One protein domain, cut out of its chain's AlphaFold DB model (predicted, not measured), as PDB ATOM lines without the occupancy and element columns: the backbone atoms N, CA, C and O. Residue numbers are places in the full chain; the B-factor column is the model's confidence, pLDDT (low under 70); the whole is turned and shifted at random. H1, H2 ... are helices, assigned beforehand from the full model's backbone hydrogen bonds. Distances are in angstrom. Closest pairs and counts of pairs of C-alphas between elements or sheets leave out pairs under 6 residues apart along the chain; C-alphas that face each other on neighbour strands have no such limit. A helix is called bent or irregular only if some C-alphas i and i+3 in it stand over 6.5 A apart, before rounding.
ATOM      1  N   ASN A   2     148.039 132.600 238.916       65.06
ATOM      2  CA  ASN A   2     146.816 132.717 238.104       65.06
ATOM      3  C   ASN A   2     146.813 133.886 237.102       65.06
ATOM      4  O   ASN A   2     146.420 133.681 235.963       65.06
ATOM      5  N   GLU A   3     147.329 135.067 237.459       65.62
ATOM      6  CA  GLU A   3     147.424 136.204 236.518       65.62
ATOM      7  C   GLU A   3     148.376 135.925 235.348       65.62
ATOM      8  O   GLU A   3     148.083 136.243 234.202       65.62
ATOM      9  N   ARG A   4     149.500 135.249 235.620       74.75
ATOM     10  CA  ARG A   4     150.472 134.867 234.588       74.75
ATOM     11  C   ARG A   4     149.919 133.787 233.654       74.75
ATOM     12  O   ARG A   4     150.224 133.805 232.472       74.75
ATOM     13  N   ALA A   5     149.098 132.872 234.173       74.50
ATOM     14  CA  ALA A   5     148.397 131.876 233.363       74.50
ATOM     15  C   ALA A   5     147.288 132.507 232.501       74.50
ATOM     16  O   ALA A   5     147.145 132.136 231.340       74.50
ATOM     17  N   ALA A   6     146.554 133.488 233.038       75.06
ATOM     18  CA  ALA A   6     145.539 134.235 232.295       75.06
ATOM     19  C   ALA A   6     146.147 135.067 231.153       75.06
ATOM     20  O   ALA A   6     145.617 135.044 230.047       75.06
ATOM     21  N   GLY A   7     147.291 135.723 231.386       78.75
ATOM     22  CA  GLY A   7     148.024 136.446 230.339       78.75
ATOM     23  C   GLY A   7     148.490 135.536 229.198       78.75
ATOM     24  O   GLY A   7     148.269 135.849 228.038       78.75
ATOM     25  N   ILE A   8     149.034 134.353 229.514       82.00
ATOM     26  CA  ILE A   8     149.443 133.375 228.487       82.00
ATOM     27  C   ILE A   8     148.234 132.875 227.683       82.00
ATOM     28  O   ILE A   8     148.316 132.754 226.465       82.00
ATOM     29  N   ALA A   9     147.108 132.594 228.347       80.00
ATOM     30  CA  ALA A   9     145.888 132.165 227.666       80.00
ATOM     31  C   ALA A   9     145.332 133.256 226.733       80.00
ATOM     32  O   ALA A   9     144.868 132.945 225.638       80.00
ATOM     33  N   HIS A  10     145.420 134.524 227.140       83.06
ATOM     34  CA  HIS A  10     145.063 135.666 226.303       83.06
ATOM     35  C   HIS A  10     145.974 135.782 225.070       83.06
ATOM     36  O   HIS A  10     145.467 135.810 223.953       83.06
ATOM     37  N   ASP A  11     147.299 135.736 225.239       85.12
ATOM     38  CA  ASP A  11     148.249 135.819 224.119       85.12
ATOM     39  C   ASP A  11     148.059 134.673 223.106       85.12
ATOM     40  O   ASP A  11     148.153 134.874 221.892       85.12
ATOM     41  N   MET A  12     147.753 133.463 223.595       84.75
ATOM     42  CA  MET A  12     147.429 132.310 222.747       84.75
ATOM     43  C   MET A  12     146.147 132.532 221.940       84.75
ATOM     44  O   MET A  12     146.116 132.243 220.745       84.75
ATOM     45  N   ASN A  13     145.109 133.071 222.576       85.94
ATOM     46  CA  ASN A  13     143.851 133.404 221.920       85.94
ATOM     47  C   ASN A  13     144.040 134.484 220.840       85.94
ATOM     48  O   ASN A  13     143.601 134.296 219.705       85.94
ATOM     49  N   VAL A  14     144.785 135.553 221.148       86.94
ATOM     50  CA  VAL A  14     145.121 136.633 220.204       86.94
ATOM     51  C   VAL A  14     145.879 136.094 218.987       86.94
ATOM     52  O   VAL A  14     145.541 136.433 217.851       86.94
ATOM     53  N   ALA A  15     146.874 135.223 219.194       85.94
ATOM     54  CA  ALA A  15     147.620 134.594 218.101       85.94
ATOM     55  C   ALA A  15     146.735 133.692 217.221       85.94
ATOM     56  O   ALA A  15     146.948 133.589 216.009       85.94
ATOM     57  N   ASP A  16     145.719 133.066 217.817       88.69
ATOM     58  CA  ASP A  16     144.791 132.178 217.128       88.69
ATOM     59  C   ASP A  16     143.750 132.913 216.276       88.69
ATOM     60  O   ASP A  16     143.240 132.305 215.334       88.69
ATOM     61  N   ARG A  17     143.474 134.204 216.518       91.38
ATOM     62  CA  ARG A  17     142.501 135.009 215.742       91.38
ATOM     63  C   ARG A  17     142.718 134.930 214.235       91.38
ATOM     64  O   ARG A  17     141.762 134.803 213.480       91.38
ATOM     65  N   ALA A  18     143.972 134.923 213.784       87.06
ATOM     66  CA  ALA A  18     144.314 134.837 212.363       87.06
ATOM     67  C   ALA A  18     143.915 133.502 211.697       87.06
ATOM     68  O   ALA A  18     143.951 133.403 210.471       87.06
ATOM     69  N   LYS A  19     143.569 132.472 212.483       88.44
ATOM     70  CA  LYS A  19     143.131 131.161 211.983       88.44
ATOM     71  C   LYS A  19     141.651 131.144 211.593       88.44
ATOM     72  O   LYS A  19     141.286 130.323 210.759       88.44
ATOM     73  N   TYR A  20     140.830 132.010 212.191       89.00
ATOM     74  CA  TYR A  20     139.368 131.974 212.051       89.00
ATOM     75  C   TYR A  20     138.721 133.331 211.734       89.00
ATOM     76  O   TYR A  20     137.550 133.374 211.372       89.00
ATOM     77  N   LEU A  21     139.468 134.438 211.807       90.81
ATOM     78  CA  LEU A  21     139.027 135.758 211.354       90.81
ATOM     79  C   LEU A  21     139.809 136.225 210.117       90.81
ATOM     80  O   LEU A  21     141.013 135.967 210.003       90.81
ATOM     81  N   PRO A  22     139.162 136.956 209.190       85.69
ATOM     82  CA  PRO A  22     139.847 137.564 208.056       85.69
ATOM     83  C   PRO A  22     140.773 138.693 208.524       85.69
ATOM     84  O   PRO A  22     140.515 139.348 209.525       85.69
ATOM     85  N   LYS A  23     141.840 138.982 207.766       81.50
ATOM     86  CA  LYS A  23     142.840 140.018 208.120       81.50
ATOM     87  C   LYS A  23     142.245 141.425 208.309       81.50
ATOM     88  O   LYS A  23     142.835 142.251 209.007       81.50
ATOM     89  N   ALA A  24     141.107 141.687 207.672       78.56
ATOM     90  CA  ALA A  24     140.320 142.901 207.802       78.56
ATOM     91  C   ALA A  24     138.826 142.565 207.664       78.56
ATOM     92  O   ALA A  24     138.467 141.642 206.932       78.56
ATOM     93  N   LEU A  25     137.979 143.338 208.339       80.12
ATOM     94  CA  LEU A  25     136.519 143.286 208.252       80.12
ATOM     95  C   LEU A  25     136.024 144.653 207.787       80.12
ATOM     96  O   LEU A  25     136.380 145.659 208.393       80.12
ATOM     97  N   ARG A  26     135.251 144.702 206.693       72.25
ATOM     98  CA  ARG A  26     134.750 145.960 206.093       72.25
ATOM     99  C   ARG A  26     135.856 146.987 205.814       72.25
ATOM    100  O   ARG A  26     135.714 148.166 206.099       72.25
ATOM    101  N   GLY A  27     137.019 146.517 205.356       68.44
ATOM    102  CA  GLY A  27     138.200 147.362 205.137       68.44
ATOM    103  C   GLY A  27     138.951 147.779 206.412       68.44
ATOM    104  O   GLY A  27     140.073 148.272 206.311       68.44
ATOM    105  N   VAL A  28     138.412 147.518 207.608       76.06
ATOM    106  CA  VAL A  28     139.064 147.797 208.894       76.06
ATOM    107  C   VAL A  28     140.011 146.648 209.270       76.06
ATOM    108  O   VAL A  28     139.559 145.508 209.414       76.06
ATOM    109  N   PRO A  29     141.321 146.890 209.466       79.44
ATOM    110  CA  PRO A  29     142.245 145.860 209.945       79.44
ATOM    111  C   PRO A  29     141.837 145.322 211.325       79.44
ATOM    112  O   PRO A  29     141.493 146.116 212.197       79.44
ATOM    113  N   LEU A  30     141.977 144.011 211.579       82.62
ATOM    114  CA  LEU A  30     141.628 143.413 212.889       82.62
ATOM    115  C   LEU A  30     142.295 144.123 214.079       82.62
ATOM    116  O   LEU A  30     141.683 144.272 215.127       82.62
ATOM    117  N   ARG A  31     143.534 144.604 213.904       81.62
ATOM    118  CA  ARG A  31     144.286 145.351 214.930       81.62
ATOM    119  C   ARG A  31     143.656 146.692 215.332       81.62
ATOM    120  O   ARG A  31     144.026 147.239 216.359       81.62
ATOM    121  N   ALA A  32     142.784 147.249 214.492       78.94
ATOM    122  CA  ALA A  32     142.098 148.515 214.735       78.94
ATOM    123  C   ALA A  32     140.715 148.314 215.384       78.94
ATOM    124  O   ALA A  32     140.030 149.296 215.682       78.94
ATOM    125  N   LEU A  33     140.298 147.057 215.588       85.31
ATOM    126  CA  LEU A  33     139.067 146.703 216.284       85.31
ATOM    127  C   LEU A  33     139.340 146.512 217.783       85.31
ATOM    128  O   LEU A  33     140.350 145.900 218.137       85.31
ATOM    129  N   PRO A  34     138.439 146.969 218.670       88.38
ATOM    130  CA  PRO A  34     138.582 146.825 220.120       88.38
ATOM    131  C   PRO A  34     138.214 145.402 220.593       88.38
ATOM    132  O   PRO A  34     137.407 145.229 221.501       88.38
ATOM    133  N   LEU A  35     138.774 144.367 219.956       91.12
ATOM    134  CA  LEU A  35     138.444 142.959 220.241       91.12
ATOM    135  C   LEU A  35     138.829 142.544 221.668       91.12
ATOM    136  O   LEU A  35     138.168 141.701 222.265       91.12
ATOM    137  N   ASP A  36     139.897 143.135 222.209       88.44
ATOM    138  CA  ASP A  36     140.386 142.848 223.562       88.44
ATOM    139  C   ASP A  36     139.585 143.563 224.653       88.44
ATOM    140  O   ASP A  36     139.541 143.093 225.791       88.44
ATOM    141  N   ASP A  37     138.917 144.662 224.305       88.38
ATOM    142  CA  ASP A  37     138.088 145.426 225.234       88.38
ATOM    143  C   ASP A  37     136.631 144.928 225.236       88.38
ATOM    144  O   ASP A  37     135.926 145.096 226.230       88.38
ATOM    145  N   ASP A  38     136.188 144.244 224.174       93.31
ATOM    146  CA  ASP A  38     134.831 143.705 224.058       93.31
ATOM    147  C   ASP A  38     134.631 142.445 224.924       93.31
ATOM    148  O   ASP A  38     135.220 141.385 224.697       93.31
ATOM    149  N   ASP A  39     133.788 142.559 225.954       92.62
ATOM    150  CA  ASP A  39     133.501 141.470 226.900       92.62
ATOM    151  C   ASP A  39     132.852 140.250 226.223       92.62
ATOM    152  O   ASP A  39     133.142 139.104 226.578       92.62
ATOM    153  N   GLU A  40     131.980 140.484 225.238       93.38
ATOM    154  CA  GLU A  40     131.263 139.429 224.520       93.38
ATOM    155  C   GLU A  40     132.198 138.632 223.604       93.38
ATOM    156  O   GLU A  40     132.208 137.398 223.660       93.38
ATOM    157  N   PHE A  41     133.044 139.321 222.835       94.69
ATOM    158  CA  PHE A  41     134.067 138.704 221.998       94.69
ATOM    159  C   PHE A  41     135.040 137.863 222.836       94.69
ATOM    160  O   PHE A  41     135.278 136.697 222.516       94.69
ATOM    161  N   ARG A  42     135.534 138.390 223.967       92.00
ATOM    162  CA  ARG A  42     136.415 137.636 224.879       92.00
ATOM    163  C   ARG A  42     135.747 136.393 225.458       92.00
ATOM    164  O   ARG A  42     136.385 135.343 225.554       92.00
ATOM    165  N   ARG A  43     134.465 136.476 225.830       93.50
ATOM    166  CA  ARG A  43     133.701 135.315 226.314       93.50
ATOM    167  C   ARG A  43     133.624 134.221 225.244       93.50
ATOM    168  O   ARG A  43     133.970 133.078 225.536       93.50
ATOM    169  N   LEU A  44     133.233 134.578 224.018       94.19
ATOM    170  CA  LEU A  44     133.152 133.646 222.888       94.19
ATOM    171  C   LEU A  44     134.522 133.034 222.549       94.19
ATOM    172  O   LEU A  44     134.625 131.847 222.248       94.19
ATOM    173  N   GLU A  45     135.595 133.817 222.658       93.44
ATOM    174  CA  GLU A  45     136.964 133.365 222.400       93.44
ATOM    175  C   GLU A  45     137.431 132.343 223.455       93.44
ATOM    176  O   GLU A  45     138.065 131.336 223.126       93.44
ATOM    177  N   HIS A  46     137.056 132.542 224.722       90.12
ATOM    178  CA  HIS A  46     137.282 131.563 225.787       90.12
ATOM    179  C   HIS A  46     136.475 130.271 225.592       90.12
ATOM    180  O   HIS A  46     137.004 129.183 225.831       90.12
ATOM    181  N   GLU A  47     135.217 130.367 225.160       91.62
ATOM    182  CA  GLU A  47     134.374 129.207 224.847       91.62
ATOM    183  C   GLU A  47     134.944 128.414 223.665       91.62
ATOM    184  O   GLU A  47     135.113 127.195 223.762       91.62
ATOM    185  N   ARG A  48     135.385 129.106 222.605       93.94
ATOM    186  CA  ARG A  48     136.046 128.484 221.450       93.94
ATOM    187  C   ARG A  48     137.313 127.743 221.870       93.94
ATOM    188  O   ARG A  48     137.513 126.605 221.457       93.94
ATOM    189  N   ALA A  49     138.162 128.357 222.696       89.25
ATOM    190  CA  ALA A  49     139.402 127.735 223.165       89.25
ATOM    191  C   ALA A  49     139.143 126.445 223.969       89.25
ATOM    192  O   ALA A  49     139.885 125.469 223.836       89.25
ATOM    193  N   ARG A  50     138.063 126.404 224.763       88.25
ATOM    194  CA  ARG A  50     137.630 125.194 225.487       88.25
ATOM    195  C   ARG A  50     137.120 124.106 224.541       88.25
ATOM    196  O   ARG A  50     137.530 122.951 224.672       88.25
ATOM    197  N   ALA A  51     136.272 124.472 223.582       89.62
ATOM    198  CA  ALA A  51     135.741 123.541 222.586       89.62
ATOM    199  C   ALA A  51     136.860 122.970 221.696       89.62
ATOM    200  O   ALA A  51     136.919 121.764 221.469       89.62
ATOM    201  N   ALA A  52     137.823 123.799 221.281       87.56
ATOM    202  CA  ALA A  52     138.976 123.378 220.482       87.56
ATOM    203  C   ALA A  52     139.919 122.417 221.232       87.56
ATOM    204  O   ALA A  52     140.561 121.572 220.609       87.56
ATOM    205  N   GLY A  53     139.988 122.521 222.564       83.75
ATOM    206  CA  GLY A  53     140.737 121.601 223.423       83.75
ATOM    207  C   GLY A  53     140.035 120.265 223.696       83.75
ATOM    208  O   GLY A  53     140.654 119.372 224.277       83.75
ATOM    209  N   THR A  54     138.769 120.107 223.287       85.88
ATOM    210  CA  THR A  54     137.947 118.925 223.586       85.88
ATOM    211  C   THR A  54     137.697 118.092 222.316       85.88
ATOM    212  O   THR A  54     137.081 118.581 221.364       85.88
ATOM    213  N   PRO A  55     138.140 116.819 222.252       79.94
ATOM    214  CA  PRO A  55     137.913 115.968 221.082       79.94
ATOM    215  C   PRO A  55     136.417 115.783 220.774       79.94
ATOM    216  O   PRO A  55     135.637 115.477 221.667       79.94
ATOM    217  N   GLY A  56     136.022 115.927 219.504       84.25
ATOM    218  CA  GLY A  56     134.637 115.718 219.047       84.25
ATOM    219  C   GLY A  56     133.764 116.979 218.942       84.25
ATOM    220  O   GLY A  56     132.677 116.899 218.380       84.25
ATOM    221  N   HIS A  57     134.246 118.148 219.375       86.94
ATOM    222  CA  HIS A  57     133.483 119.410 219.403       86.94
ATOM    223  C   HIS A  57     133.688 120.311 218.167       86.94
ATOM    224  O   HIS A  57     133.549 121.529 218.235       86.94
ATOM    225  N   LYS A  58     134.011 119.738 217.001       87.50
ATOM    226  CA  LYS A  58     134.338 120.525 215.794       87.50
ATOM    227  C   LYS A  58     133.186 121.435 215.333       87.50
ATOM    228  O   LYS A  58     133.431 122.587 214.999       87.50
ATOM    229  N   ALA A  59     131.947 120.942 215.368       89.25
ATOM    230  CA  ALA A  59     130.768 121.727 214.992       89.25
ATOM    231  C   ALA A  59     130.518 122.916 215.943       89.25
ATOM    232  O   ALA A  59     130.059 123.968 215.515       89.25
ATOM    233  N   GLU A  60     130.853 122.764 217.227       90.69
ATOM    234  CA  GLU A  60     130.757 123.840 218.220       90.69
ATOM    235  C   GLU A  60     131.827 124.910 217.980       90.69
ATOM    236  O   GLU A  60     131.523 126.098 218.027       90.69
ATOM    237  N   VAL A  61     133.055 124.501 217.637       90.56
ATOM    238  CA  VAL A  61     134.118 125.432 217.228       90.56
ATOM    239  C   VAL A  61     133.699 126.225 215.989       90.56
ATOM    240  O   VAL A  61     133.815 127.444 216.006       90.56
ATOM    241  N   GLU A  62     133.157 125.573 214.956       91.94
ATOM    242  CA  GLU A  62     132.677 126.251 213.738       91.94
ATOM    243  C   GLU A  62     131.541 127.249 214.047       91.94
ATOM    244  O   GLU A  62     131.552 128.378 213.553       91.94
ATOM    245  N   ALA A  63     130.594 126.885 214.920       92.94
ATOM    246  CA  ALA A  63     129.513 127.779 215.345       92.94
ATOM    247  C   ALA A  63     130.010 128.978 216.177       92.94
ATOM    248  O   ALA A  63     129.485 130.086 216.042       92.94
ATOM    249  N   LEU A  64     131.015 128.779 217.035       93.69
ATOM    250  CA  LEU A  64     131.637 129.848 217.822       93.69
ATOM    251  C   LEU A  64     132.511 130.758 216.954       93.69
ATOM    252  O   LEU A  64     132.507 131.968 217.152       93.69
ATOM    253  N   GLU A  65     133.217 130.216 215.960       94.50
ATOM    254  CA  GLU A  65     133.962 131.005 214.972       94.50
ATOM    255  C   GLU A  65     133.027 131.885 214.131       94.50
ATOM    256  O   GLU A  65     133.339 133.052 213.903       94.50
ATOM    257  N   ALA A  66     131.847 131.381 213.751       92.69
ATOM    258  CA  ALA A  66     130.821 132.183 213.084       92.69
ATOM    259  C   ALA A  66     130.290 133.324 213.976       92.69
ATOM    260  O   ALA A  66     130.119 134.445 213.498       92.69
ATOM    261  N   GLN A  67     130.079 133.071 215.275       94.25
ATOM    262  CA  GLN A  67     129.678 134.107 216.241       94.25
ATOM    263  C   GLN A  67     130.786 135.139 216.485       94.25
ATOM    264  O   GLN A  67     130.509 136.334 216.528       94.25
ATOM    265  N   LEU A  68     132.045 134.702 216.595       94.31
ATOM    266  CA  LEU A  68     133.206 135.590 216.709       94.31
ATOM    267  C   LEU A  68     133.354 136.472 215.468       94.31
ATOM    268  O   LEU A  68     133.607 137.667 215.593       94.31
ATOM    269  N   LEU A  69     133.157 135.905 214.274       93.31
ATOM    270  CA  LEU A  69     133.155 136.660 213.025       93.31
ATOM    271  C   LEU A  69     132.018 137.687 212.986       93.31
ATOM    272  O   LEU A  69     132.267 138.838 212.636       93.31
ATOM    273  N   ALA A  70     130.802 137.297 213.381       91.62
ATOM    274  CA  ALA A  70     129.655 138.199 213.455       91.62
ATOM    275  C   ALA A  70     129.899 139.348 214.446       91.62
ATOM    276  O   ALA A  70     129.714 140.511 214.093       91.62
ATOM    277  N   ARG A  71     130.410 139.050 215.648       93.94
ATOM    278  CA  ARG A  71     130.726 140.071 216.655       93.94
ATOM    279  C   ARG A  71     131.847 141.007 216.204       93.94
ATOM    280  O   ARG A  71     131.763 142.218 216.393       93.94
ATOM    281  N   ALA A  72     132.893 140.476 215.573       90.50
ATOM    282  CA  ALA A  72     133.952 141.302 215.005       90.50
ATOM    283  C   ALA A  72     133.434 142.188 213.851       90.50
ATOM    284  O   ALA A  72     133.874 143.332 213.725       90.50
ATOM    285  N   ASP A  73     132.485 141.699 213.040       86.75
ATOM    286  CA  ASP A  73     131.808 142.499 212.009       86.75
ATOM    287  C   ASP A  73     130.968 143.629 212.628       86.75
ATOM    288  O   ASP A  73     131.044 144.764 212.160       86.75
ATOM    289  N   GLU A  74     130.234 143.365 213.715       87.06
ATOM    290  CA  GLU A  74     129.498 144.386 214.478       87.06
ATOM    291  C   GLU A  74     130.426 145.490 215.001       87.06
ATOM    292  O   GLU A  74     130.144 146.677 214.825       87.06
ATOM    293  N   LEU A  75     131.565 145.116 215.591       87.12
ATOM    294  CA  LEU A  75     132.564 146.070 216.081       87.12
ATOM    295  C   LEU A  75     133.182 146.887 214.935       87.12
ATOM    296  O   LEU A  75     133.411 148.090 215.089       87.12
ATOM    297  N   ALA A  76     133.408 146.270 213.771       83.62
ATOM    298  CA  ALA A  76     133.859 146.977 212.574       83.62
ATOM    299  C   ALA A  76     132.811 147.986 212.079       83.62
ATOM    300  O   ALA A  76     133.160 149.135 211.799       83.62
ATOM    301  N   ARG A  77     131.523 147.612 212.046       78.81
ATOM    302  CA  ARG A  77     130.413 148.522 211.704       78.81
ATOM    303  C   ARG A  77     130.313 149.691 212.677       78.81
ATOM    304  O   ARG A  77     130.214 150.832 212.233       78.81
ATOM    305  N   ALA A  78     130.368 149.427 213.983       81.81
ATOM    306  CA  ALA A  78     130.287 150.459 215.015       81.81
ATOM    307  C   ALA A  78     131.433 151.474 214.893       81.81
ATOM    308  O   ALA A  78     131.213 152.684 214.985       81.81
ATOM    309  N   ARG A  79     132.650 150.992 214.609       80.88
ATOM    310  CA  ARG A  79     133.806 151.855 214.348       80.88
ATOM    311  C   ARG A  79     133.604 152.718 213.101       80.88
ATOM    312  O   ARG A  79     133.783 153.932 213.172       80.88
ATOM    313  N   LEU A  80     133.209 152.110 211.980       76.06
ATOM    314  CA  LEU A  80     132.982 152.826 210.720       76.06
ATOM    315  C   LEU A  80     131.866 153.870 210.842       76.06
ATOM    316  O   LEU A  80     132.022 154.973 210.328       76.06
ATOM    317  N   ALA A  81     130.781 153.573 211.562       73.69
ATOM    318  CA  ALA A  81     129.680 154.512 211.779       73.69
ATOM    319  C   ALA A  81     130.145 155.817 212.454       73.69
ATOM    320  O   ALA A  81     129.742 156.904 212.039       73.69
ATOM    321  N   GLY A  82     131.041 155.735 213.444       73.38
ATOM    322  CA  GLY A  82     131.650 156.919 214.059       73.38
ATOM    323  C   GLY A  82     132.675 157.616 213.156       73.38
ATOM    324  O   GLY A  82     132.746 158.844 213.119       73.38
ATOM    325  N   ASP A  83     133.460 156.847 212.396       79.38
ATOM    326  CA  ASP A  83     134.536 157.383 211.556       79.38
ATOM    327  C   ASP A  83     134.055 158.023 210.245       79.38
ATOM    328  O   ASP A  83     134.810 158.823 209.676       79.38
ATOM    329  N   ARG A  84     132.826 157.710 209.800       88.06
ATOM    330  CA  ARG A  84     132.177 158.167 208.555       88.06
ATOM    331  C   ARG A  84     131.297 159.415 208.694       88.06
ATOM    332  O   ARG A  84     130.693 159.827 207.714       88.06
ATOM    333  N   ALA A  85     131.286 160.088 209.847       86.00
ATOM    334  CA  ALA A  85     130.495 161.312 210.069       86.00
ATOM    335  C   ALA A  85     130.832 162.496 209.129       86.00
ATOM    336  O   ALA A  85     130.099 163.479 209.086       86.00
ATOM    337  N   TYR A  86     131.949 162.426 208.396       87.56
ATOM    338  CA  TYR A  86     132.332 163.409 207.375       87.56
ATOM    339  C   TYR A  86     131.616 163.194 206.030       87.56
ATOM    340  O   TYR A  86     131.712 164.053 205.151       87.56
ATOM    341  N   LEU A  87     130.968 162.040 205.834       93.38
ATOM    342  CA  LEU A  87     130.221 161.735 204.621       93.38
ATOM    343  C   LEU A  87     128.873 162.453 204.626       93.38
ATOM    344  O   LEU A  87     128.263 162.655 205.677       93.38
ATOM    345  N   ALA A  88     128.384 162.802 203.438       93.56
ATOM    346  CA  ALA A  88     127.008 163.242 203.270       93.56
ATOM    347  C   ALA A  88     126.042 162.171 203.823       93.56
ATOM    348  O   ALA A  88     126.266 160.982 203.593       93.56
ATOM    349  N   PRO A  89     124.967 162.563 204.532       93.12
ATOM    350  CA  PRO A  89     124.003 161.609 205.077       93.12
ATOM    351  C   PRO A  89     123.190 160.906 203.980       93.12
ATOM    352  O   PRO A  89     122.795 159.758 204.157       93.12
ATOM    353  N   GLU A  90     122.976 161.582 202.847       94.38
ATOM    354  CA  GLU A  90     122.194 161.086 201.708       94.38
ATOM    355  C   GLU A  90     122.938 161.319 200.377       94.38
ATOM    356  O   GLU A  90     122.557 162.180 199.574       94.38
ATOM    357  N   PRO A  91     124.064 160.623 200.123       95.00
ATOM    358  CA  PRO A  91     124.766 160.711 198.842       95.00
ATOM    359  C   PRO A  91     123.828 160.337 197.680       95.00
ATOM    360  O   PRO A  91     123.199 159.282 197.681       95.00
ATOM    361  N   ALA A  92     123.715 161.223 196.682       93.50
ATOM    362  CA  ALA A  92     122.768 161.098 195.560       93.50
ATOM    363  C   ALA A  92     121.289 160.877 195.977       93.50
ATOM    364  O   ALA A  92     120.493 160.358 195.187       93.50
ATOM    365  N   GLY A  93     120.920 161.276 197.202       92.12
ATOM    366  CA  GLY A  93     119.593 161.086 197.797       92.12
ATOM    367  C   GLY A  93     119.396 159.743 198.510       92.12
ATOM    368  O   GLY A  93     118.375 159.544 199.150       92.12
ATOM    369  N   ILE A  94     120.337 158.798 198.442       94.31
ATOM    370  CA  ILE A  94     120.185 157.518 199.153       94.31
ATOM    371  C   ILE A  94     120.754 157.645 200.568       94.31
ATOM    372  O   ILE A  94     121.917 158.028 200.686       94.31
ATOM    373  N   PRO A  95     120.022 157.243 201.626       93.94
ATOM    374  CA  PRO A  95     120.567 157.156 202.979       93.94
ATOM    375  C   PRO A  95     121.883 156.370 203.033       93.94
ATOM    376  O   PRO A  95     121.962 155.250 202.528       93.94
ATOM    377  N   LEU A  96     122.910 156.933 203.679       90.69
ATOM    378  CA  LEU A  96     124.275 156.384 203.725       90.69
ATOM    379  C   LEU A  96     124.326 154.910 204.168       90.69
ATOM    380  O   LEU A  96     125.143 154.138 203.674       90.69
ATOM    381  N   GLU A  97     123.425 154.509 205.065       87.38
ATOM    382  CA  GLU A  97     123.254 153.135 205.560       87.38
ATOM    383  C   GLU A  97     122.864 152.110 204.479       87.38
ATOM    384  O   GLU A  97     123.135 150.918 204.629       87.38
ATOM    385  N   LEU A  98     122.250 152.564 203.382       90.56
ATOM    386  CA  LEU A  98     121.830 151.738 202.249       90.56
ATOM    387  C   LEU A  98     122.868 151.711 201.118       90.56
ATOM    388  O   LEU A  98     122.689 150.963 200.154       90.56
ATOM    389  N   VAL A  99     123.944 152.499 201.204       92.94
ATOM    390  CA  VAL A  99     124.996 152.548 200.181       92.94
ATOM    391  C   VAL A  99     126.062 151.483 200.482       92.94
ATOM    392  O   VAL A  99     126.628 151.481 201.576       92.94
ATOM    393  N   PRO A 100     126.389 150.575 199.538       90.62
ATOM    394  CA  PRO A 100     127.324 149.468 199.755       90.62
ATOM    395  C   PRO A 100     128.794 149.924 199.686       90.62
ATOM    396  O   PRO A 100     129.589 149.399 198.912       90.62
ATOM    397  N   LEU A 101     129.178 150.912 200.496       89.38
ATOM    398  CA  LEU A 101     130.534 151.480 200.494       89.38
ATOM    399  C   LEU A 101     131.617 150.449 200.845       89.38
ATOM    400  O   LEU A 101     132.736 150.536 200.348       89.38
ATOM    401  N   ASP A 102     131.272 149.452 201.662       83.62
ATOM    402  CA  ASP A 102     132.190 148.385 202.081       83.62
ATOM    403  C   ASP A 102     132.506 147.388 200.949       83.62
ATOM    404  O   ASP A 102     133.471 146.631 201.040       83.62
ATOM    405  N   GLU A 103     131.684 147.362 199.897       85.88
ATOM    406  CA  GLU A 103     131.878 146.524 198.708       85.88
ATOM    407  C   GLU A 103     132.667 147.271 197.620       85.88
ATOM    408  O   GLU A 103     133.211 146.651 196.703       85.88
ATOM    409  N   ASP A 104     132.777 148.599 197.733       91.50
ATOM    410  CA  ASP A 104     133.525 149.420 196.794       91.50
ATOM    411  C   ASP A 104     135.021 149.431 197.136       91.50
ATOM    412  O   ASP A 104     135.474 150.033 198.114       91.50
ATOM    413  N   ALA A 105     135.816 148.763 196.298       88.38
ATOM    414  CA  ALA A 105     137.253 148.609 196.515       88.38
ATOM    415  C   ALA A 105     138.003 149.953 196.535       88.38
ATOM    416  O   ALA A 105     138.971 150.114 197.283       88.38
ATOM    417  N   GLU A 106     137.567 150.922 195.725       92.31
ATOM    418  CA  GLU A 106     138.192 152.244 195.647       92.31
ATOM    419  C   GLU A 106     137.903 153.080 196.900       92.31
ATOM    420  O   GLU A 106     138.822 153.684 197.466       92.31
ATOM    421  N   PHE A 107     136.653 153.073 197.366       92.81
ATOM    422  CA  PHE A 107     136.247 153.696 198.617       92.81
ATOM    423  C   PHE A 107     137.019 153.098 199.796       92.81
ATOM    424  O   PHE A 107     137.670 153.841 200.531       92.81
ATOM    425  N   CYS A 108     137.051 151.766 199.919       85.56
ATOM    426  CA  CYS A 108     137.808 151.069 200.962       85.56
ATOM    427  C   CYS A 108     139.297 151.459 200.963       85.56
ATOM    428  O   CYS A 108     139.885 151.700 202.019       85.56
ATOM    429  N   ALA A 109     139.926 151.561 199.786       85.94
ATOM    430  CA  ALA A 109     141.332 151.945 199.673       85.94
ATOM    431  C   ALA A 109     141.587 153.394 200.128       85.94
ATOM    432  O   ALA A 109     142.563 153.664 200.833       85.94
ATOM    433  N   LYS A 110     140.711 154.334 199.756       88.75
ATOM    434  CA  LYS A 110     140.791 155.737 200.195       88.75
ATOM    435  C   LYS A 110     140.497 155.888 201.688       88.75
ATOM    436  O   LYS A 110     141.136 156.699 202.359       88.75
ATOM    437  N   GLU A 111     139.583 155.086 202.221       87.44
ATOM    438  CA  GLU A 111     139.249 155.063 203.644       87.44
ATOM    439  C   GLU A 111     140.435 154.557 204.478       87.44
ATOM    440  O   GLU A 111     140.782 155.175 205.487       87.44
ATOM    441  N   ALA A 112     141.140 153.525 204.001       80.06
ATOM    442  CA  ALA A 112     142.385 153.053 204.609       80.06
ATOM    443  C   ALA A 112     143.481 154.136 204.606       80.06
ATOM    444  O   ALA A 112     144.101 154.386 205.638       80.06
ATOM    445  N   GLN A 113     143.669 154.854 203.491       83.75
ATOM    446  CA  GLN A 113     144.622 155.974 203.421       83.75
ATOM    447  C   GLN A 113     144.264 157.103 204.396       83.75
ATOM    448  O   GLN A 113     145.145 157.693 205.024       83.75
ATOM    449  N   ARG A 114     142.970 157.411 204.558       86.31
ATOM    450  CA  ARG A 114     142.515 158.382 205.561       86.31
ATOM    451  C   ARG A 114     142.835 157.904 206.979       86.31
ATOM    452  O   ARG A 114     143.267 158.714 207.797       86.31
ATOM    453  N   ALA A 115     142.636 156.620 207.277       79.88
ATOM    454  CA  ALA A 115     142.973 156.051 208.579       79.88
ATOM    455  C   ALA A 115     144.482 156.162 208.876       79.88
ATOM    456  O   ALA A 115     144.853 156.633 209.950       79.88
ATOM    457  N   GLU A 116     145.348 155.860 207.902       79.25
ATOM    458  CA  GLU A 116     146.807 156.021 208.028       79.25
ATOM    459  C   GLU A 116     147.216 157.478 208.309       79.25
ATOM    460  O   GLU A 116     148.063 157.746 209.166       79.25
ATOM    461  N   LEU A 117     146.585 158.449 207.639       82.25
ATOM    462  CA  LEU A 117     146.824 159.876 207.896       82.25
ATOM    463  C   LEU A 117     146.389 160.305 209.309       82.25
ATOM    464  O   LEU A 117     147.023 161.186 209.892       82.25
ATOM    465  N   LYS A 118     145.346 159.681 209.878       78.75
ATOM    466  CA  LYS A 118     144.913 159.918 211.269       78.75
ATOM    467  C   LYS A 118     145.870 159.275 212.285       78.75
ATOM    468  O   LYS A 118     146.104 159.868 213.336       78.75
ATOM    469  N   GLU A 119     146.442 158.109 211.978       74.62
ATOM    470  CA  GLU A 119     147.366 157.376 212.861       74.62
ATOM    471  C   GLU A 119     148.776 157.994 212.923       74.62
ATOM    472  O   GLU A 119     149.407 157.988 213.979       74.62
ATOM    473  N   ASN A 120     149.264 158.602 211.835       67.00
ATOM    474  CA  ASN A 120     150.639 159.116 211.729       67.00
ATOM    475  C   ASN A 120     150.952 160.381 212.570       67.00
ATOM    476  O   ASN A 120     152.041 160.954 212.448       67.00
ATOM    477  N   GLY A 121     150.042 160.826 213.445       57.97
ATOM    478  CA  GLY A 121     150.312 161.732 214.578       57.97
ATOM    479  C   GLY A 121     150.703 163.184 214.255       57.97
ATOM    480  O   GLY A 121     150.670 164.041 215.138       57.97
ATOM    481  N   LYS A 122     151.034 163.512 213.003       61.00
ATOM    482  CA  LYS A 122     151.118 164.884 212.491       61.00
ATOM    483  C   LYS A 122     149.831 165.131 211.728       61.00
ATOM    484  O   LYS A 122     149.664 164.582 210.649       61.00
ATOM    485  N   ALA A 123     148.917 165.908 212.304       61.59
ATOM    486  CA  ALA A 123     147.635 166.226 211.690       61.59
ATOM    487  C   ALA A 123     147.843 166.995 210.372       61.59
ATOM    488  O   ALA A 123     147.785 168.225 210.345       61.59
ATOM    489  N   ASP A 124     148.082 166.275 209.275       73.75
ATOM    490  CA  ASP A 124     147.939 166.785 207.916       73.75
ATOM    491  C   ASP A 124     146.444 166.989 207.660       73.75
ATOM    492  O   ASP A 124     145.767 166.211 206.991       73.75
ATOM    493  N   ARG A 125     145.902 168.034 208.294       81.31
ATOM    494  CA  ARG A 125     144.486 168.400 208.224       81.31
ATOM    495  C   ARG A 125     144.064 168.635 206.778       81.31
ATOM    496  O   ARG A 125     142.934 168.318 206.431       81.31
ATOM    497  N   SER A 126     144.972 169.157 205.953       84.50
ATOM    498  CA  SER A 126     144.788 169.313 204.511       84.50
ATOM    499  C   SER A 126     144.644 167.971 203.797       84.50
ATOM    500  O   SER A 126     143.686 167.796 203.051       84.50
ATOM    501  N   GLY A 127     145.545 167.018 204.044       86.38
ATOM    502  CA  GLY A 127     145.482 165.679 203.460       86.38
ATOM    503  C   GLY A 127     144.234 164.909 203.891       86.38
ATOM    504  O   GLY A 127     143.575 164.290 203.058       86.38
ATOM    505  N   ILE A 128     143.850 165.008 205.169       86.06
ATOM    506  CA  ILE A 128     142.619 164.396 205.688       86.06
ATOM    507  C   ILE A 128     141.388 165.015 205.019       86.06
ATOM    508  O   ILE A 128     140.560 164.275 204.501       86.06
ATOM    509  N   ALA A 129     141.289 166.347 204.957       88.94
ATOM    510  CA  ALA A 129     140.152 167.022 204.329       88.94
ATOM    511  C   ALA A 129     140.046 166.717 202.822       88.94
ATOM    512  O   ALA A 129     138.945 166.522 202.300       88.94
ATOM    513  N   LEU A 130     141.182 166.626 202.120       91.75
ATOM    514  CA  LEU A 130     141.221 166.201 200.721       91.75
ATOM    515  C   LEU A 130     140.671 164.777 200.562       91.75
ATOM    516  O   LEU A 130     139.789 164.558 199.735       91.75
ATOM    517  N   ARG A 131     141.125 163.824 201.389       90.38
ATOM    518  CA  ARG A 131     140.611 162.444 201.361       90.38
ATOM    519  C   ARG A 131     139.135 162.361 201.722       90.38
ATOM    520  O   ARG A 131     138.412 161.608 201.085       90.38
ATOM    521  N   GLU A 132     138.663 163.148 202.683       92.56
ATOM    522  CA  GLU A 132     137.237 163.230 203.026       92.56
ATOM    523  C   GLU A 132     136.397 163.771 201.863       92.56
ATOM    524  O   GLU A 132     135.283 163.302 201.640       92.56
ATOM    525  N   THR A 133     136.939 164.709 201.081       94.31
ATOM    526  CA  THR A 133     136.282 165.239 199.875       94.31
ATOM    527  C   THR A 133     136.214 164.175 198.777       94.31
ATOM    528  O   THR A 133     135.162 163.967 198.178       94.31
ATOM    529  N   GLU A 134     137.308 163.450 198.539       95.56
ATOM    530  CA  GLU A 134     137.352 162.349 197.568       95.56
ATOM    531  C   GLU A 134     136.457 161.166 197.965       95.56
ATOM    532  O   GLU A 134     135.833 160.554 197.101       95.56
ATOM    533  N   LEU A 135     136.385 160.845 199.259       94.62
ATOM    534  CA  LEU A 135     135.503 159.811 199.802       94.62
ATOM    535  C   LEU A 135     134.034 160.222 199.673       94.62
ATOM    536  O   LEU A 135     133.218 159.398 199.273       94.62
ATOM    537  N   ASN A 136     133.699 161.493 199.913       95.62
ATOM    538  CA  ASN A 136     132.364 162.026 199.632       95.62
ATOM    539  C   ASN A 136     131.997 161.915 198.148       95.62
ATOM    540  O   ASN A 136     130.917 161.430 197.821       95.62
ATOM    541  N   ALA A 137     132.900 162.319 197.250       96.81
ATOM    542  CA  ALA A 137     132.679 162.200 195.811       96.81
ATOM    543  C   ALA A 137     132.461 160.736 195.398       96.81
ATOM    544  O   ALA A 137     131.494 160.431 194.702       96.81
ATOM    545  N   ARG A 138     133.289 159.811 195.908       96.75
ATOM    546  CA  ARG A 138     133.131 158.381 195.629       96.75
ATOM    547  C   ARG A 138     131.838 157.810 196.211       96.75
ATOM    548  O   ARG A 138     131.187 157.014 195.545       96.75
ATOM    549  N   ALA A 139     131.429 158.228 197.408       96.38
ATOM    550  CA  ALA A 139     130.159 157.807 197.993       96.38
ATOM    551  C   ALA A 139     128.963 158.235 197.128       96.38
ATOM    552  O   ALA A 139     128.045 157.442 196.926       96.38
ATOM    553  N   VAL A 140     128.997 159.450 196.564       96.94
ATOM    554  CA  VAL A 140     127.989 159.924 195.599       96.94
ATOM    555  C   VAL A 140     128.000 159.080 194.322       96.94
ATOM    556  O   VAL A 140     126.935 158.691 193.854       96.94
ATOM    557  N   GLU A 141     129.174 158.746 193.777       97.44
ATOM    558  CA  GLU A 141     129.284 157.877 192.596       97.44
ATOM    559  C   GLU A 141     128.723 156.471 192.843       97.44
ATOM    560  O   GLU A 141     127.960 155.965 192.022       97.44
ATOM    561  N   VAL A 142     129.067 155.845 193.974       96.56
ATOM    562  CA  VAL A 142     128.580 154.505 194.347       96.56
ATOM    563  C   VAL A 142     127.066 154.524 194.560       96.56
ATOM    564  O   VAL A 142     126.365 153.629 194.088       96.56
ATOM    565  N   ALA A 143     126.538 155.561 195.217       96.12
ATOM    566  CA  ALA A 143     125.100 155.740 195.369       96.12
ATOM    567  C   ALA A 143     124.404 155.908 194.007       96.12
ATOM    568  O   ALA A 143     123.397 155.252 193.754       96.12
ATOM    569  N   GLN A 144     124.961 156.703 193.087       95.62
ATOM    570  CA  GLN A 144     124.395 156.863 191.746       95.62
ATOM    571  C   GLN A 144     124.405 155.548 190.950       95.62
ATOM    572  O   GLN A 144     123.396 155.196 190.348       95.62
ATOM    573  N   GLN A 145     125.500 154.784 190.999       95.62
ATOM    574  CA  GLN A 145     125.589 153.469 190.351       95.62
ATOM    575  C   GLN A 145     124.549 152.489 190.898       95.62
ATOM    576  O   GLN A 145     123.952 151.733 190.131       95.62
ATOM    577  N   LEU A 146     124.302 152.522 192.213       94.69
ATOM    578  CA  LEU A 146     123.243 151.735 192.836       94.69
ATOM    579  C   LEU A 146     121.863 152.149 192.303       94.69
ATOM    580  O   LEU A 146     121.106 151.275 191.890       94.69
ATOM    581  N   LYS A 147     121.554 153.454 192.249       93.31
ATOM    582  CA  LYS A 147     120.279 153.957 191.691       93.31
ATOM    583  C   LYS A 147     120.093 153.525 190.249       93.31
ATOM    584  O   LYS A 147     119.056 152.964 189.918       93.31
ATOM    585  N   ASP A 148     121.089 153.754 189.400       93.62
ATOM    586  CA  ASP A 148     121.008 153.437 187.974       93.62
ATOM    587  C   ASP A 148     120.850 151.927 187.751       93.62
ATOM    588  O   ASP A 148     120.044 151.495 186.923       93.62
ATOM    589  N   GLY A 149     121.566 151.116 188.537       93.69
ATOM    590  CA  GLY A 149     121.453 149.662 188.518       93.69
ATOM    591  C   GLY A 149     120.079 149.157 188.966       93.69
ATOM    592  O   GLY A 149     119.532 148.254 188.338       93.69
ATOM    593  N   GLU A 150     119.498 149.738 190.016       93.56
ATOM    594  CA  GLU A 150     118.166 149.367 190.509       93.56
ATOM    595  C   GLU A 150     117.047 149.855 189.582       93.56
ATOM    596  O   GLU A 150     116.169 149.075 189.206       93.56
ATOM    597  N   ARG A 151     117.115 151.108 189.118       95.00
ATOM    598  CA  ARG A 151     116.185 151.657 188.120       95.00
ATOM    599  C   ARG A 151     116.206 150.845 186.832       95.00
ATOM    600  O   ARG A 151     115.143 150.574 186.287       95.00
ATOM    601  N   GLY A 152     117.382 150.414 186.372       93.94
ATOM    602  CA  GLY A 152     117.530 149.597 185.165       93.94
ATOM    603  C   GLY A 152     116.900 148.202 185.257       93.94
ATOM    604  O   GLY A 152     116.575 147.619 184.225       93.94
ATOM    605  N   LYS A 153     116.699 147.666 186.470       92.44
ATOM    606  CA  LYS A 153     115.985 146.395 186.699       92.44
ATOM    607  C   LYS A 153     114.466 146.577 186.740       92.44
ATOM    608  O   LYS A 153     113.736 145.647 186.412       92.44
ATOM    609  N   LEU A 154     114.008 147.750 187.175       93.12
ATOM    610  CA  LEU A 154     112.610 148.030 187.496       93.12
ATOM    611  C   LEU A 154     111.858 148.753 186.369       93.12
ATOM    612  O   LEU A 154     110.733 148.389 186.018       93.12
TER     613      LEU A 154
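What this domain is: This is residues 2 to 154 of the 562 residues of the protein "Calpain-like_cysteine_peptidase_-_putative" of Leishmania infantum (UniProt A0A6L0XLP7). Two separate helical hairpins, H2 with H3 and H4 with H5, make a flat, open shape: the long H3 runs from the first toward the second, which stands crosswise beyond its far end. H1 stands crosswise to the first hairpin, and residues 2 to 8 of H1 and 148 to 154 of H5 stick out. The printed part has 153 residues with five named helices, in the order H1, H2, H3, H4, H5, and no named strand, and its class is all helix. It is loose, with a radius of gyration of the C-alphas of 19.3 A, and spans 54 by 47 by 20 A.

Where its parts are: Find C-alpha 2 at (146.816, 132.717, 238.104), where H1 begins; it covers residues 2 to 20 and is 27.1 A long. It is irregular, but only just: C-alphas 15 and 18 are 6.6 A apart. Next come H2, residues 39 to 52, and H3, residues 58 to 83, which starts at C-alpha 58 (134.338, 120.525, 215.794) and is 37.1 A long. Further on, H4 takes residues 105 to 119. H5, residues 125 to 154, is the longest helix at 43.1 A; it ends at C-alpha 154 (112.610, 148.030, 187.496).

How they stand to each other: Begin with H1, which only just touches H2, with 3 pairs of C-alphas within 8 A; it does so with residue 13 alone, and H2 with residues 45 to 49 alone. Their closest C-alphas, of Asn 13 and Glu 45, are 6.9 A apart, and their lines are about perpendicular at 83 degrees. H1 is close to H3 but not clearly touching: the closest C-alphas, of Tyr 20 and Glu 65, are 6.2 A apart. H2 and H3 form a hairpin and touch, closest at the C-alphas of Arg 48 and Val 61, 5.6 A, with a shallow tilt of 22 degrees, opposite ways. H3 is apart from both H4 and H5. H4 and H5 form the other hairpin, with a shallow tilt of 22 degrees, opposite ways; H5 touches H4 with residues 127 to 139 alone, and the closest C-alphas, of Arg 114 and Ile 128, are 6.0 A apart. In H2, H3, H4 and H5 every O i to N i+4 pair is within hydrogen-bond range; in H1, 12 of 15 are.

The domain as a whole: Look at Asn 2 and Leu 154 for the two C-alphas farthest apart, 63.0 A. The printed part has no cut. The links H1 to H2, 18 residues, and H3 to H4, 21 residues, are long; in the first, residues 24 to 25 pair antiparallel with residues 28 to 29. Residues 119 to 124 stand free. Mean pLDDT of the printed part is 87.0, and residues 2 to 3, 27 and 120 to 123 are under 70.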